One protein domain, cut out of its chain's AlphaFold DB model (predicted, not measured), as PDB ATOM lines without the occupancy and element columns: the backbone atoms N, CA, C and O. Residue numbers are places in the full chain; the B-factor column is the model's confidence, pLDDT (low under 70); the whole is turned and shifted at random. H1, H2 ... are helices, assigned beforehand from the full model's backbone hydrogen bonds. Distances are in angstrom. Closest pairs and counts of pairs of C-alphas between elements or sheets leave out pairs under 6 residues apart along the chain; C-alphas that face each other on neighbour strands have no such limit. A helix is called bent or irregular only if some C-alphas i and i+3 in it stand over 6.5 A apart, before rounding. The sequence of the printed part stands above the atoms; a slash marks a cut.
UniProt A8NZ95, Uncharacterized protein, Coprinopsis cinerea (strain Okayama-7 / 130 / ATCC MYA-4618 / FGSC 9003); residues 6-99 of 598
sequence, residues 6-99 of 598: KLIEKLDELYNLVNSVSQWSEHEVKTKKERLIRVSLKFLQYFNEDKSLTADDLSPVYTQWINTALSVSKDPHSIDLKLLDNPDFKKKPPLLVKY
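This is residues 6 to 99 of the 598 residues of an uncharacterized protein of Coprinopsis cinerea (strain Okayama-7 / 130 / ATCC MYA-4618 / FGSC 9003) (UniProt A8NZ95). A long helical hairpin, H1 and H2, makes one layer, and H3 crosses over H2 on one side of it, with the short helices H4 and H5 following in the same second layer. The last short helix, H6, sits beside the first part of H1, and H2 runs along the longest axis. The printed part has 94 residues with six named helices, H1 to H6 in that order, and no named strand: the class is all helix. It is compact, with a radius of gyration of the C-alphas of 12.6 A, yet elongated, spanning 39 by 24 by 20 A.

Start with H1, residues 6 to 19, the hub, which touches three other helices. H2, residues 26 to 49, touches it in a hairpin, opposite ways at a shallow tilt of 32 degrees; look at the C-alphas of Lys 10 and Phe 43, their closest, 5.4 A apart. H3, residues 60 to 72, is about perpendicular to H2 at 75 degrees and touches it with residues 66 to 70 alone, closest at the C-alphas of Ser 40 and Ile 66, 6.9 A. H3 is apart from H1. H4, residues 81 to 85, is near H3, and is close to H1 but not clearly touching, with the C-alphas of Val 18 and Leu 84 closest at 6.4 A. H5, residues 87 to 90, touches H1, closest at the C-alphas of Asn 19 and Lys 90, 5.7 A. H5 and H3 only just touch, with 3 pairs of C-alphas within 8 A, the closest those of Val 61 and Phe 89, 6.4 A. H6, residues 94 to 98, touches H1, closest at the C-alphas of Ile 8 and Leu 96, 6.5 A. In H1 and H6 every O i to N i+4 pair is within hydrogen-bond range; in H2 18 of 20 are, in H3 7 of 9, and in H4 0 of 1, where 2 of 2 O i to N i+3 pairs are, while H5 is too short for an O i to N i+4 pair.

Find C-alpha 6 at (59.186, -66.281, 103.040); from there H1 runs 19.8 A to C-alpha 19. H2 begins at C-alpha 26, (37.506, -71.494, 82.917), and covers 35.3 A; it is irregular, with C-alphas 27 and 30 7.0 A apart. H3 covers 17.7 A. H6 ends at C-alpha 98, (55.904, -51.794, 104.997).

The C-alphas farthest apart, those of His 27 and Ser 52, are 39.8 A apart. The printed part has no cut, and no link is long. The mean pLDDT of the printed part is 83.6; look for values under 70 at residues 68 to 76, of which 68 to 72 belong to H3.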
ATOM      1  N   LYS A   6      60.127 -65.251 103.520       89.38
ATOM      2  CA  LYS A   6      59.186 -66.281 103.040       89.38
ATOM      3  C   LYS A   6      57.718 -65.934 103.304       89.38
ATOM      4  O   LYS A   6      56.854 -66.295 102.505       89.38
ATOM      5  N   LEU A   7      57.422 -65.234 104.404       90.19
ATOM      6  CA  LEU A   7      56.076 -64.742 104.695       90.19
ATOM      7  C   LEU A   7      55.656 -63.678 103.676       90.19
ATOM      8  O   LEU A   7      54.577 -63.776 103.094       90.19
ATOM      9  N   ILE A   8      56.526 -62.696 103.435       91.19
ATOM     10  CA  ILE A   8      56.285 -61.597 102.493       91.19
ATOM     11  C   ILE A   8      56.157 -62.135 101.058       91.19
ATOM     12  O   ILE A   8      55.204 -61.790 100.366       91.19
ATOM     13  N   GLU A   9      57.021 -63.064 100.638       91.56
ATOM     14  CA  GLU A   9      56.916 -63.778  99.352       91.56
ATOM     15  C   GLU A   9      55.581 -64.516  99.172       91.56
ATOM     16  O   GLU A   9      55.031 -64.557  98.072       91.56
ATOM     17  N   LYS A  10      55.054 -65.159 100.225       92.25
ATOM     18  CA  LYS A  10      53.764 -65.867 100.150       92.25
ATOM     19  C   LYS A  10      52.572 -64.920 100.225       92.25
ATOM     20  O   LYS A  10      51.551 -65.223  99.617       92.25
ATOM     21  N   LEU A  11      52.700 -63.779 100.900       91.44
ATOM     22  CA  LEU A  11      51.668 -62.745 100.918       91.44
ATOM     23  C   LEU A  11      51.578 -62.003  99.578       91.44
ATOM     24  O   LEU A  11      50.474 -61.716  99.130       91.44
ATOM     25  N   ASP A  12      52.707 -61.745  98.911       91.56
ATOM     26  CA  ASP A  12      52.725 -61.144  97.570       91.56
ATOM     27  C   ASP A  12      52.220 -62.141  96.512       91.56
ATOM     28  O   ASP A  12      51.379 -61.789  95.685       91.56
ATOM     29  N   GLU A  13      52.594 -63.427  96.601       92.94
ATOM     30  CA  GLU A  13      51.980 -64.480  95.774       92.94
ATOM     31  C   GLU A  13      50.460 -64.582  96.001       92.94
ATOM     32  O   GLU A  13      49.707 -64.700  95.034       92.94
ATOM     33  N   LEU A  14      49.992 -64.494  97.253       91.06
ATOM     34  CA  LEU A  14      48.564 -64.506  97.584       91.06
ATOM     35  C   LEU A  14      47.842 -63.283  97.002       91.06
ATOM     36  O   LEU A  14      46.823 -63.444  96.336       91.06
ATOM     37  N   TYR A  15      48.392 -62.083  97.197       91.94
ATOM     38  CA  TYR A  15      47.865 -60.829  96.657       91.94
ATOM     39  C   TYR A  15      47.766 -60.862  95.123       91.94
ATOM     40  O   TYR A  15      46.721 -60.531  94.562       91.94
ATOM     41  N   ASN A  16      48.807 -61.334  94.431       91.69
ATOM     42  CA  ASN A  16      48.810 -61.444  92.969       91.69
ATOM     43  C   ASN A  16      47.844 -62.527  92.451       91.69
ATOM     44  O   ASN A  16      47.226 -62.347  91.400       91.69
ATOM     45  N   LEU A  17      47.661 -63.636  93.179       90.50
ATOM     46  CA  LEU A  17      46.631 -64.627  92.852       90.50
ATOM     47  C   LEU A  17      45.229 -64.030  93.002       90.50
ATOM     48  O   LEU A  17      44.451 -64.093  92.058       90.50
ATOM     49  N   VAL A  18      44.928 -63.399  94.139       89.75
ATOM     50  CA  VAL A  18      43.623 -62.778  94.412       89.75
ATOM     51  C   VAL A  18      43.305 -61.664  93.407       89.75
ATOM     52  O   VAL A  18      42.222 -61.644  92.826       89.75
ATOM     53  N   ASN A  19      44.261 -60.780  93.114       89.56
ATOM     54  CA  ASN A  19      44.068 -59.682  92.163       89.56
ATOM     55  C   ASN A  19      43.947 -60.154  90.694       89.56
ATOM     56  O   ASN A  19      43.438 -59.414  89.856       89.56
ATOM     57  N   SER A  20      44.376 -61.383  90.370       89.25
ATOM     58  CA  SER A  20      44.237 -61.972  89.027       89.25
ATOM     59  C   SER A  20      43.006 -62.869  88.846       89.25
ATOM     60  O   SER A  20      42.787 -63.331  87.730       89.25
ATOM     61  N   VAL A  21      42.173 -63.089  89.876       88.88
ATOM     62  CA  VAL A  21      40.988 -63.981  89.817       88.88
ATOM     63  C   VAL A  21      40.084 -63.685  88.618       88.88
ATOM     64  O   VAL A  21      39.699 -64.602  87.898       88.88
ATOM     65  N   SER A  22      39.812 -62.407  88.336       86.19
ATOM     66  CA  SER A  22      38.968 -61.977  87.210       86.19
ATOM     67  C   SER A  22      39.612 -62.145  85.824       86.19
ATOM     68  O   SER A  22      39.009 -61.765  84.823       86.19
ATOM     69  N   GLN A  23      40.846 -62.653  85.753       88.12
ATOM     70  CA  GLN A  23      41.580 -62.964  84.521       88.12
ATOM     71  C   GLN A  23      41.760 -64.477  84.314       88.12
ATOM     72  O   GLN A  23      42.292 -64.888  83.285       88.12
ATOM     73  N   TRP A  24      41.361 -65.319  85.276       90.75
ATOM     74  CA  TRP A  24      41.502 -66.771  85.163       90.75
ATOM     75  C   TRP A  24      40.500 -67.318  84.143       90.75
ATOM     76  O   TRP A  24      39.292 -67.116  84.267       90.75
ATOM     77  N   SER A  25      40.995 -68.052  83.149       89.00
ATOM     78  CA  SER A  25      40.136 -68.770  82.207       89.00
ATOM     79  C   SER A  25      39.441 -69.953  82.892       89.00
ATOM     80  O   SER A  25      39.959 -70.530  83.849       89.00
ATOM     81  N   GLU A  26      38.292 -70.377  82.367       86.50
ATOM     82  CA  GLU A  26      37.506 -71.494  82.917       86.50
ATOM     83  C   GLU A  26      38.330 -72.789  83.084       86.50
ATOM     84  O   GLU A  26      38.212 -73.484  84.093       86.50
ATOM     85  N   HIS A  27      39.252 -73.064  82.153       85.25
ATOM     86  CA  HIS A  27      40.172 -74.203  82.229       85.25
ATOM     87  C   HIS A  27      41.298 -74.032  83.267       85.25
ATOM     88  O   HIS A  27      41.830 -75.025  83.763       85.25
ATOM     89  N   GLU A  28      41.664 -72.802  83.635       87.94
ATOM     90  CA  GLU A  28      42.633 -72.531  84.700       87.94
ATOM     91  C   GLU A  28      42.011 -72.514  86.104       87.94
ATOM     92  O   GLU A  28      42.717 -72.823  87.067       87.94
ATOM     93  N   VAL A  29      40.718 -72.173  86.242       87.19
ATOM     94  CA  VAL A  29      40.044 -71.934  87.538       87.19
ATOM     95  C   VAL A  29      40.338 -73.027  88.569       87.19
ATOM     96  O   VAL A  29      40.694 -72.696  89.700       87.19
ATOM     97  N   LYS A  30      40.267 -74.316  88.204       85.44
ATOM     98  CA  LYS A  30      40.581 -75.423  89.130       85.44
ATOM     99  C   LYS A  30      42.005 -75.314  89.686       85.44
ATOM    100  O   LYS A  30      42.202 -75.246  90.899       85.44
ATOM    101  N   THR A  31      42.999 -75.275  88.803       87.25
ATOM    102  CA  THR A  31      44.424 -75.252  89.162       87.25
ATOM    103  C   THR A  31      44.797 -73.970  89.912       87.25
ATOM    104  O   THR A  31      45.624 -73.994  90.826       87.25
ATOM    105  N   LYS A  32      44.159 -72.843  89.573       90.62
ATOM    106  CA  LYS A  32      44.353 -71.559  90.253       90.62
ATOM    107  C   LYS A  32      43.721 -71.553  91.656       90.62
ATOM    108  O   LYS A  32      44.407 -71.146  92.592       90.62
ATOM    109  N   LYS A  33      42.511 -72.106  91.855       89.00
ATOM    110  CA  LYS A  33      41.922 -72.339  93.197       89.00
ATOM    111  C   LYS A  33      42.796 -73.262  94.055       89.00
ATOM    112  O   LYS A  33      43.082 -72.950  95.209       89.00
ATOM    113  N   GLU A  34      43.291 -74.364  93.487       87.69
ATOM    114  CA  GLU A  34      44.227 -75.265  94.170       87.69
ATOM    115  C   GLU A  34      45.526 -74.568  94.604       87.69
ATOM    116  O   GLU A  34      46.060 -74.865  95.677       87.69
ATOM    117  N   ARG A  35      46.062 -73.661  93.774       90.44
ATOM    118  CA  ARG A  35      47.238 -72.854  94.127       90.44
ATOM    119  C   ARG A  35      46.895 -71.833  95.210       90.44
ATOM    120  O   ARG A  35      47.661 -71.707  96.159       90.44
ATOM    121  N   LEU A  36      45.740 -71.175  95.119       89.69
ATOM    122  CA  LEU A  36      45.267 -70.197  96.100       89.69
ATOM    123  C   LEU A  36      45.163 -70.801  97.511       89.69
ATOM    124  O   LEU A  36      45.691 -70.208  98.451       89.69
ATOM    125  N   ILE A  37      44.582 -72.001  97.664       88.25
ATOM    126  CA  ILE A  37      44.575 -72.721  98.955       88.25
ATOM    127  C   ILE A  37      46.006 -73.025  99.414       88.25
ATOM    128  O   ILE A  37      46.370 -72.708 100.546       88.25
ATOM    129  N   ARG A  38      46.840 -73.616  98.546       88.69
ATOM    130  CA  ARG A  38      48.217 -74.015  98.898       88.69
ATOM    131  C   ARG A  38      49.090 -72.830  99.332       88.69
ATOM    132  O   ARG A  38      49.896 -72.980 100.250       88.69
ATOM    133  N   VAL A  39      48.916 -71.665  98.713       91.00
ATOM    134  CA  VAL A  39      49.604 -70.419  99.083       91.00
ATOM    135  C   VAL A  39      49.037 -69.848 100.382       91.00
ATOM    136  O   VAL A  39      49.815 -69.521 101.272       91.00
ATOM    137  N   SER A  40      47.709 -69.814 100.544       89.19
ATOM    138  CA  SER A  40      47.048 -69.336 101.771       89.19
ATOM    139  C   SER A  40      47.450 -70.153 103.008       89.19
ATOM    140  O   SER A  40      47.750 -69.580 104.051       89.19
ATOM    141  N   LEU A  41      47.536 -71.484 102.884       87.69
ATOM    142  CA  LEU A  41      48.004 -72.375 103.956       87.69
ATOM    143  C   LEU A  41      49.479 -72.139 104.312       87.69
ATOM    144  O   LEU A  41      49.811 -72.060 105.493       87.69
ATOM    145  N   LYS A  42      50.366 -71.994 103.315       89.69
ATOM    146  CA  LYS A  42      51.787 -71.683 103.566       89.69
ATOM    147  C   LYS A  42      51.981 -70.295 104.172       89.69
ATOM    148  O   LYS A  42      52.826 -70.137 105.047       89.69
ATOM    149  N   PHE A  43      51.197 -69.310 103.737       90.56
ATOM    150  CA  PHE A  43      51.183 -67.990 104.350       90.56
ATOM    151  C   PHE A  43      50.767 -68.081 105.828       90.56
ATOM    152  O   PHE A  43      51.511 -67.618 106.688       90.56
ATOM    153  N   LEU A  44      49.640 -68.739 106.137       87.62
ATOM    154  CA  LEU A  44      49.160 -68.920 107.513       87.62
ATOM    155  C   LEU A  44      50.186 -69.652 108.394       87.62
ATOM    156  O   LEU A  44      50.375 -69.275 109.548       87.62
ATOM    157  N   GLN A  45      50.884 -70.660 107.858       87.38
ATOM    158  CA  GLN A  45      51.973 -71.320 108.580       87.38
ATOM    159  C   GLN A  45      53.063 -70.311 108.981       87.38
ATOM    160  O   GLN A  45      53.342 -70.162 110.169       87.38
ATOM    161  N   TYR A  46      53.642 -69.589 108.017       89.00
ATOM    162  CA  TYR A  46      54.709 -68.620 108.297       89.00
ATOM    163  C   TYR A  46      54.233 -67.446 109.169       89.00
ATOM    164  O   TYR A  46      55.035 -66.850 109.883       89.00
ATOM    165  N   PHE A  47      52.940 -67.112 109.128       87.12
ATOM    166  CA  PHE A  47      52.345 -66.068 109.960       87.12
ATOM    167  C   PHE A  47      52.252 -66.509 111.426       87.12
ATOM    168  O   PHE A  47      52.650 -65.770 112.319       87.12
ATOM    169  N   ASN A  48      51.816 -67.747 111.675       85.12
ATOM    170  CA  ASN A  48      51.757 -68.328 113.021       85.12
ATOM    171  C   ASN A  48      53.151 -68.617 113.617       85.12
ATOM    172  O   ASN A  48      53.303 -68.670 114.839       85.12
ATOM    173  N   GLU A  49      54.168 -68.810 112.770       87.12
ATOM    174  CA  GLU A  49      55.573 -68.898 113.184       87.12
ATOM    175  C   GLU A  49      56.118 -67.529 113.661       87.12
ATOM    176  O   GLU A  49      56.878 -67.479 114.633       87.12
ATOM    177  N   ASP A  50      55.695 -66.411 113.053       82.19
ATOM    178  CA  ASP A  50      56.117 -65.049 113.420       82.19
ATOM    179  C   ASP A  50      55.167 -64.382 114.430       82.19
ATOM    180  O   ASP A  50      54.351 -63.514 114.114       82.19
ATOM    181  N   LYS A  51      55.349 -64.738 115.705       78.31
ATOM    182  CA  LYS A  51      54.609 -64.178 116.855       78.31
ATOM    183  C   LYS A  51      54.766 -62.660 117.062       78.31
ATOM    184  O   LYS A  51      54.267 -62.144 118.060       78.31
ATOM    185  N   SER A  52      55.494 -61.945 116.197       80.00
ATOM    186  CA  SER A  52      55.634 -60.486 116.261       80.00
ATOM    187  C   SER A  52      54.649 -59.724 115.364       80.00
ATOM    188  O   SER A  52      54.733 -58.497 115.300       80.00
ATOM    189  N   LEU A  53      53.733 -60.437 114.699       82.00
ATOM    190  CA  LEU A  53      52.722 -59.900 113.788       82.00
ATOM    191  C   LEU A  53      51.298 -60.075 114.323       82.00
ATOM    192  O   LEU A  53      51.015 -60.960 115.130       82.00
ATOM    193  N   THR A  54      50.393 -59.222 113.846       82.06
ATOM    194  CA  THR A  54      48.998 -59.144 114.296       82.06
ATOM    195  C   THR A  54      48.015 -59.197 113.127       82.06
ATOM    196  O   THR A  54      48.383 -58.994 111.970       82.06
ATOM    197  N   ALA A  55      46.738 -59.455 113.416       78.62
ATOM    198  CA  ALA A  55      45.671 -59.480 112.411       78.62
ATOM    199  C   ALA A  55      45.521 -58.153 111.630       78.62
ATOM    200  O   ALA A  55      45.023 -58.161 110.500       78.62
ATOM    201  N   ASP A  56      45.975 -57.037 112.208       80.25
ATOM    202  CA  ASP A  56      45.929 -55.704 111.606       80.25
ATOM    203  C   ASP A  56      47.013 -55.515 110.529       80.25
ATOM    204  O   ASP A  56      46.768 -54.881 109.501       80.25
ATOM    205  N   ASP A  57      48.188 -56.140 110.700       82.25
ATOM    206  CA  ASP A  57      49.298 -56.117 109.732       82.25
ATOM    207  C   ASP A  57      48.910 -56.731 108.363       82.25
ATOM    208  O   ASP A  57      49.555 -56.471 107.339       82.25
ATOM    209  N   LEU A  58      47.838 -57.532 108.334       75.38
ATOM    210  CA  LEU A  58      47.333 -58.256 107.166       75.38
ATOM    211  C   LEU A  58      46.269 -57.522 106.340       75.38
ATOM    212  O   LEU A  58      46.088 -57.871 105.175       75.38
ATOM    213  N   SER A  59      45.606 -56.503 106.897       83.19
ATOM    214  CA  SER A  59      44.259 -56.038 106.509       83.19
ATOM    215  C   SER A  59      43.133 -57.003 106.942       83.19
ATOM    216  O   SER A  59      43.243 -58.214 106.713       83.19
ATOM    217  N   PRO A  60      42.003 -56.494 107.491       83.81
ATOM    218  CA  PRO A  60      40.888 -57.316 107.977       83.81
ATOM    219  C   PRO A  60      40.352 -58.338 106.972       83.81
ATOM    220  O   PRO A  60      39.881 -59.397 107.372       83.81
ATOM    221  N   VAL A  61      40.435 -58.050 105.671       85.75
ATOM    222  CA  VAL A  61      39.827 -58.884 104.623       85.75
ATOM    223  C   VAL A  61      40.696 -60.101 104.280       85.75
ATOM    224  O   VAL A  61      40.172 -61.191 104.061       85.75
ATOM    225  N   TYR A  62      42.027 -59.971 104.355       84.31
ATOM    226  CA  TYR A  62      42.939 -61.122 104.292       84.31
ATOM    227  C   TYR A  62      42.874 -61.948 105.582       84.31
ATOM    228  O   TYR A  62      42.844 -63.175 105.519       84.31
ATOM    229  N   THR A  63      42.744 -61.297 106.741       84.38
ATOM    230  CA  THR A  63      42.450 -61.974 108.015       84.38
ATOM    231  C   THR A  63      41.132 -62.758 107.944       84.38
ATOM    232  O   THR A  63      41.088 -63.922 108.339       84.38
ATOM    233  N   GLN A  64      40.067 -62.185 107.372       82.25
ATOM    234  CA  GLN A  64      38.788 -62.871 107.172       82.25
ATOM    235  C   GLN A  64      38.912 -64.038 106.184       82.25
ATOM    236  O   GLN A  64      38.394 -65.116 106.468       82.25
ATOM    237  N   TRP A  65      39.622 -63.866 105.063       84.12
ATOM    238  CA  TRP A  65      39.925 -64.951 104.119       84.12
ATOM    239  C   TRP A  65      40.586 -66.139 104.818       84.12
ATOM    240  O   TRP A  65      40.095 -67.263 104.744       84.12
ATOM    241  N   ILE A  66      41.664 -65.873 105.552       80.56
ATOM    242  CA  ILE A  66      42.445 -66.880 106.270       80.56
ATOM    243  C   ILE A  66      41.585 -67.587 107.326       80.56
ATOM    244  O   ILE A  66      41.561 -68.816 107.369       80.56
ATOM    245  N   ASN A  67      40.823 -66.832 108.121       72.81
ATOM    246  CA  ASN A  67      40.018 -67.379 109.213       72.81
ATOM    247  C   ASN A  67      38.727 -68.079 108.752       72.81
ATOM    248  O   ASN A  67      38.194 -68.893 109.506       72.81
ATOM    249  N   THR A  68      38.222 -67.793 107.544       67.38
ATOM    250  CA  THR A  68      36.915 -68.291 107.060       67.38
ATOM    251  C   THR A  68      37.042 -69.299 105.917       67.38
ATOM    252  O   THR A  68      36.356 -70.316 105.924       67.38
ATOM    253  N   ALA A  69      37.919 -69.072 104.934       58.91
ATOM    254  CA  ALA A  69      38.045 -69.975 103.786       58.91
ATOM    255  C   ALA A  69      38.789 -71.270 104.152       58.91
ATOM    256  O   ALA A  69      38.353 -72.352 103.770       58.91
ATOM    257  N   LEU A  70      39.873 -71.173 104.935       62.06
ATOM    258  CA  LEU A  70      40.703 -72.326 105.324       62.06
ATOM    259  C   LEU A  70      40.092 -73.182 106.446       62.06
ATOM    260  O   LEU A  70      40.479 -74.339 106.618       62.06
ATOM    261  N   SER A  71      39.162 -72.618 107.220       56.84
ATOM    262  CA  SER A  71      38.431 -73.316 108.283       56.84
ATOM    263  C   SER A  71      37.210 -74.063 107.741       56.84
ATOM    264  O   SER A  71      36.975 -75.204 108.133       56.84
ATOM    265  N   VAL A  72      36.473 -73.453 106.805       52.34
ATOM    266  CA  VAL A  72      35.282 -74.044 106.173       52.34
ATOM    267  C   VAL A  72      35.643 -74.990 105.022       52.34
ATOM    268  O   VAL A  72      34.903 -75.943 104.781       52.34
ATOM    269  N   SER A  73      36.773 -74.791 104.326       53.03
ATOM    270  CA  SER A  73      37.163 -75.669 103.218       53.03
ATOM    271  C   SER A  73      38.654 -76.015 103.130       53.03
ATOM    272  O   SER A  73      39.538 -75.162 103.065       53.03
ATOM    273  N   LYS A  74      38.906 -77.323 102.996       61.69
ATOM    274  CA  LYS A  74      40.150 -77.897 102.450       61.69
ATOM    275  C   LYS A  74      39.994 -78.344 100.987       61.69
ATOM    276  O   LYS A  74      40.956 -78.836 100.402       61.69
ATOM    277  N   ASP A  75      38.799 -78.199 100.413       69.56
ATOM    278  CA  ASP A  75      38.464 -78.569  99.038       69.56
ATOM    279  C   ASP A  75      38.575 -77.343  98.103       69.56
ATOM    280  O   ASP A  75      37.829 -76.372  98.263       69.56
ATOM    281  N   PRO A  76      39.464 -77.379  97.092       69.19
ATOM    282  CA  PRO A  76      39.552 -76.361  96.045       69.19
ATOM    283  C   PRO A  76      38.226 -76.021  95.359       69.19
ATOM    284  O   PRO A  76      38.085 -74.904  94.868       69.19
ATOM    285  N   HIS A  77      37.266 -76.945  95.277       70.31
ATOM    286  CA  HIS A  77      36.052 -76.741  94.479       70.31
ATOM    287  C   HIS A  77      34.998 -75.879  95.172       70.31
ATOM    288  O   HIS A  77      34.395 -75.034  94.506       70.31
ATOM    289  N   SER A  78      34.826 -76.022  96.489       74.69
ATOM    290  CA  SER A  78      33.770 -75.355  97.270       74.69
ATOM    291  C   SER A  78      34.045 -73.888  97.630       74.69
ATOM    292  O   SER A  78      33.165 -73.214  98.161       74.69
ATOM    293  N   ILE A  79      35.230 -73.356  97.310       77.00
ATOM    294  CA  ILE A  79      35.522 -71.919  97.429       77.00
ATOM    295  C   ILE A  79      34.740 -71.136  96.366       77.00
ATOM    296  O   ILE A  79      35.008 -71.289  95.170       77.00
ATOM    297  N   ASP A  80      33.833 -70.248  96.780       80.50
ATOM    298  CA  ASP A  80      33.255 -69.237  95.888       80.50
ATOM    299  C   ASP A  80      34.279 -68.117  95.629       80.50
ATOM    300  O   ASP A  80      34.836 -67.529  96.558       80.50
ATOM    301  N   LEU A  81      34.526 -67.817  94.352       82.31
ATOM    302  CA  LEU A  81      35.436 -66.748  93.938       82.31
ATOM    303  C   LEU A  81      34.842 -65.356  94.174       82.31
ATOM    304  O   LEU A  81      35.610 -64.416  94.346       82.31
ATOM    305  N   LYS A  82      33.511 -65.222  94.280       80.56
ATOM    306  CA  LYS A  82      32.840 -63.935  94.552       80.56
ATOM    307  C   LYS A  82      33.260 -63.299  95.873       80.56
ATOM    308  O   LYS A  82      33.171 -62.085  96.028       80.56
ATOM    309  N   LEU A  83      33.752 -64.099  96.823       78.50
ATOM    310  CA  LEU A  83      34.350 -63.590  98.059       78.50
ATOM    311  C   LEU A  83      35.543 -62.663  97.762       78.50
ATOM    312  O   LEU A  83      35.724 -61.662  98.446       78.50
ATOM    313  N   LEU A  84      36.313 -62.965  96.713       82.06
ATOM    314  CA  LEU A  84      37.532 -62.257  96.307       82.06
ATOM    315  C   LEU A  84      37.261 -61.025  95.425       82.06
ATOM    316  O   LEU A  84      38.168 -60.222  95.203       82.06
ATOM    317  N   ASP A  85      36.024 -60.837  94.952       80.56
ATOM    318  CA  ASP A  85      35.633 -59.669  94.153       80.56
ATOM    319  C   ASP A  85      35.504 -58.378  94.982       80.56
ATOM    320  O   ASP A  85      35.484 -57.286  94.405       80.56
ATOM    321  N   ASN A  86      35.467 -58.475  96.320       82.88
ATOM    322  CA  ASN A  86      35.469 -57.310  97.209       82.88
ATOM    323  C   ASN A  86      36.688 -56.405  96.894       82.88
ATOM    324  O   ASN A  86      37.829 -56.874  96.966       82.88
ATOM    325  N   PRO A  87      36.493 -55.105  96.578       83.38
ATOM    326  CA  PRO A  87      37.582 -54.195  96.213       83.38
ATOM    327  C   PRO A  87      38.670 -54.054  97.288       83.38
ATOM    328  O   PRO A  87      39.804 -53.712  96.955       83.38
ATOM    329  N   ASP A  88      38.377 -54.355  98.555       84.12
ATOM    330  CA  ASP A  88      39.371 -54.336  99.628       84.12
ATOM    331  C   ASP A  88      40.427 -55.448  99.512       84.12
ATOM    332  O   ASP A  88      41.555 -55.248  99.961       84.12
ATOM    333  N   PHE A  89      40.138 -56.572  98.842       84.88
ATOM    334  CA  PHE A  89      41.166 -57.569  98.509       84.88
ATOM    335  C   PHE A  89      42.207 -57.034  97.518       84.88
ATOM    336  O   PHE A  89      43.361 -57.466  97.535       84.88
ATOM    337  N   LYS A  90      41.808 -56.076  96.673       83.50
ATOM    338  CA  LYS A  90      42.660 -55.429  95.664       83.50
ATOM    339  C   LYS A  90      43.484 -54.276  96.258       83.50
ATOM    340  O   LYS A  90      44.320 -53.698  95.567       83.50
ATOM    341  N   LYS A  91      43.303 -53.957  97.547       87.56
ATOM    342  CA  LYS A  91      44.204 -53.080  98.312       87.56
ATOM    343  C   LYS A  91      45.413 -53.892  98.781       87.56
ATOM    344  O   LYS A  91      45.260 -54.968  99.355       87.56
ATOM    345  N   LYS A  92      46.622 -53.371  98.555       88.06
ATOM    346  CA  LYS A  92      47.872 -54.044  98.937       88.06
ATOM    347  C   LYS A  92      47.978 -54.168 100.476       88.06
ATOM    348  O   LYS A  92      47.917 -53.132 101.140       88.06
ATOM    349  N   PRO A  93      48.145 -55.381 101.047       89.06
ATOM    350  CA  PRO A  93      48.258 -55.592 102.494       89.06
ATOM    351  C   PRO A  93      49.327 -54.715 103.174       89.06
ATOM    352  O   PRO A  93      50.407 -54.547 102.593       89.06
ATOM    353  N   PRO A  94      49.101 -54.215 104.409       88.50
ATOM    354  CA  PRO A  94      50.046 -53.345 105.117       88.50
ATOM    355  C   PRO A  94      51.461 -53.928 105.220       88.50
ATOM    356  O   PRO A  94      52.434 -53.214 104.974       88.50
ATOM    357  N   LEU A  95      51.590 -55.235 105.476       88.06
ATOM    358  CA  LEU A  95      52.863 -55.969 105.430       88.06
ATOM    359  C   LEU A  95      53.645 -55.770 104.124       88.06
ATOM    360  O   LEU A  95      54.841 -55.499 104.181       88.06
ATOM    361  N   LEU A  96      52.991 -55.840 102.960       89.12
ATOM    362  CA  LEU A  96      53.647 -55.675 101.654       89.12
ATOM    363  C   LEU A  96      53.924 -54.208 101.281       89.12
ATOM    364  O   LEU A  96      54.642 -53.945 100.315       89.12
ATOM    365  N   VAL A  97      53.324 -53.252 101.996       89.56
ATOM    366  CA  VAL A  97      53.625 -51.815 101.874       89.56
ATOM    367  C   VAL A  97      54.816 -51.447 102.766       89.56
ATOM    368  O   VAL A  97      55.701 -50.709 102.343       89.56
ATOM    369  N   LYS A  98      54.858 -52.000 103.982       87.94
ATOM    370  CA  LYS A  98      55.904 -51.794 104.997       87.94
ATOM    371  C   LYS A  98      57.198 -52.557 104.680       87.94
ATOM    372  O   LYS A  98      58.281 -52.071 104.993       87.94
ATOM    373  N   TYR A  99      57.082 -53.720 104.036       88.81
ATOM    374  CA  TYR A  99      58.191 -54.571 103.597       88.81
ATOM    375  C   TYR A  99      58.011 -54.954 102.116       88.81
ATOM    376  O   TYR A  99      57.622 -56.081 101.808       88.81
TER     377      TYR A  99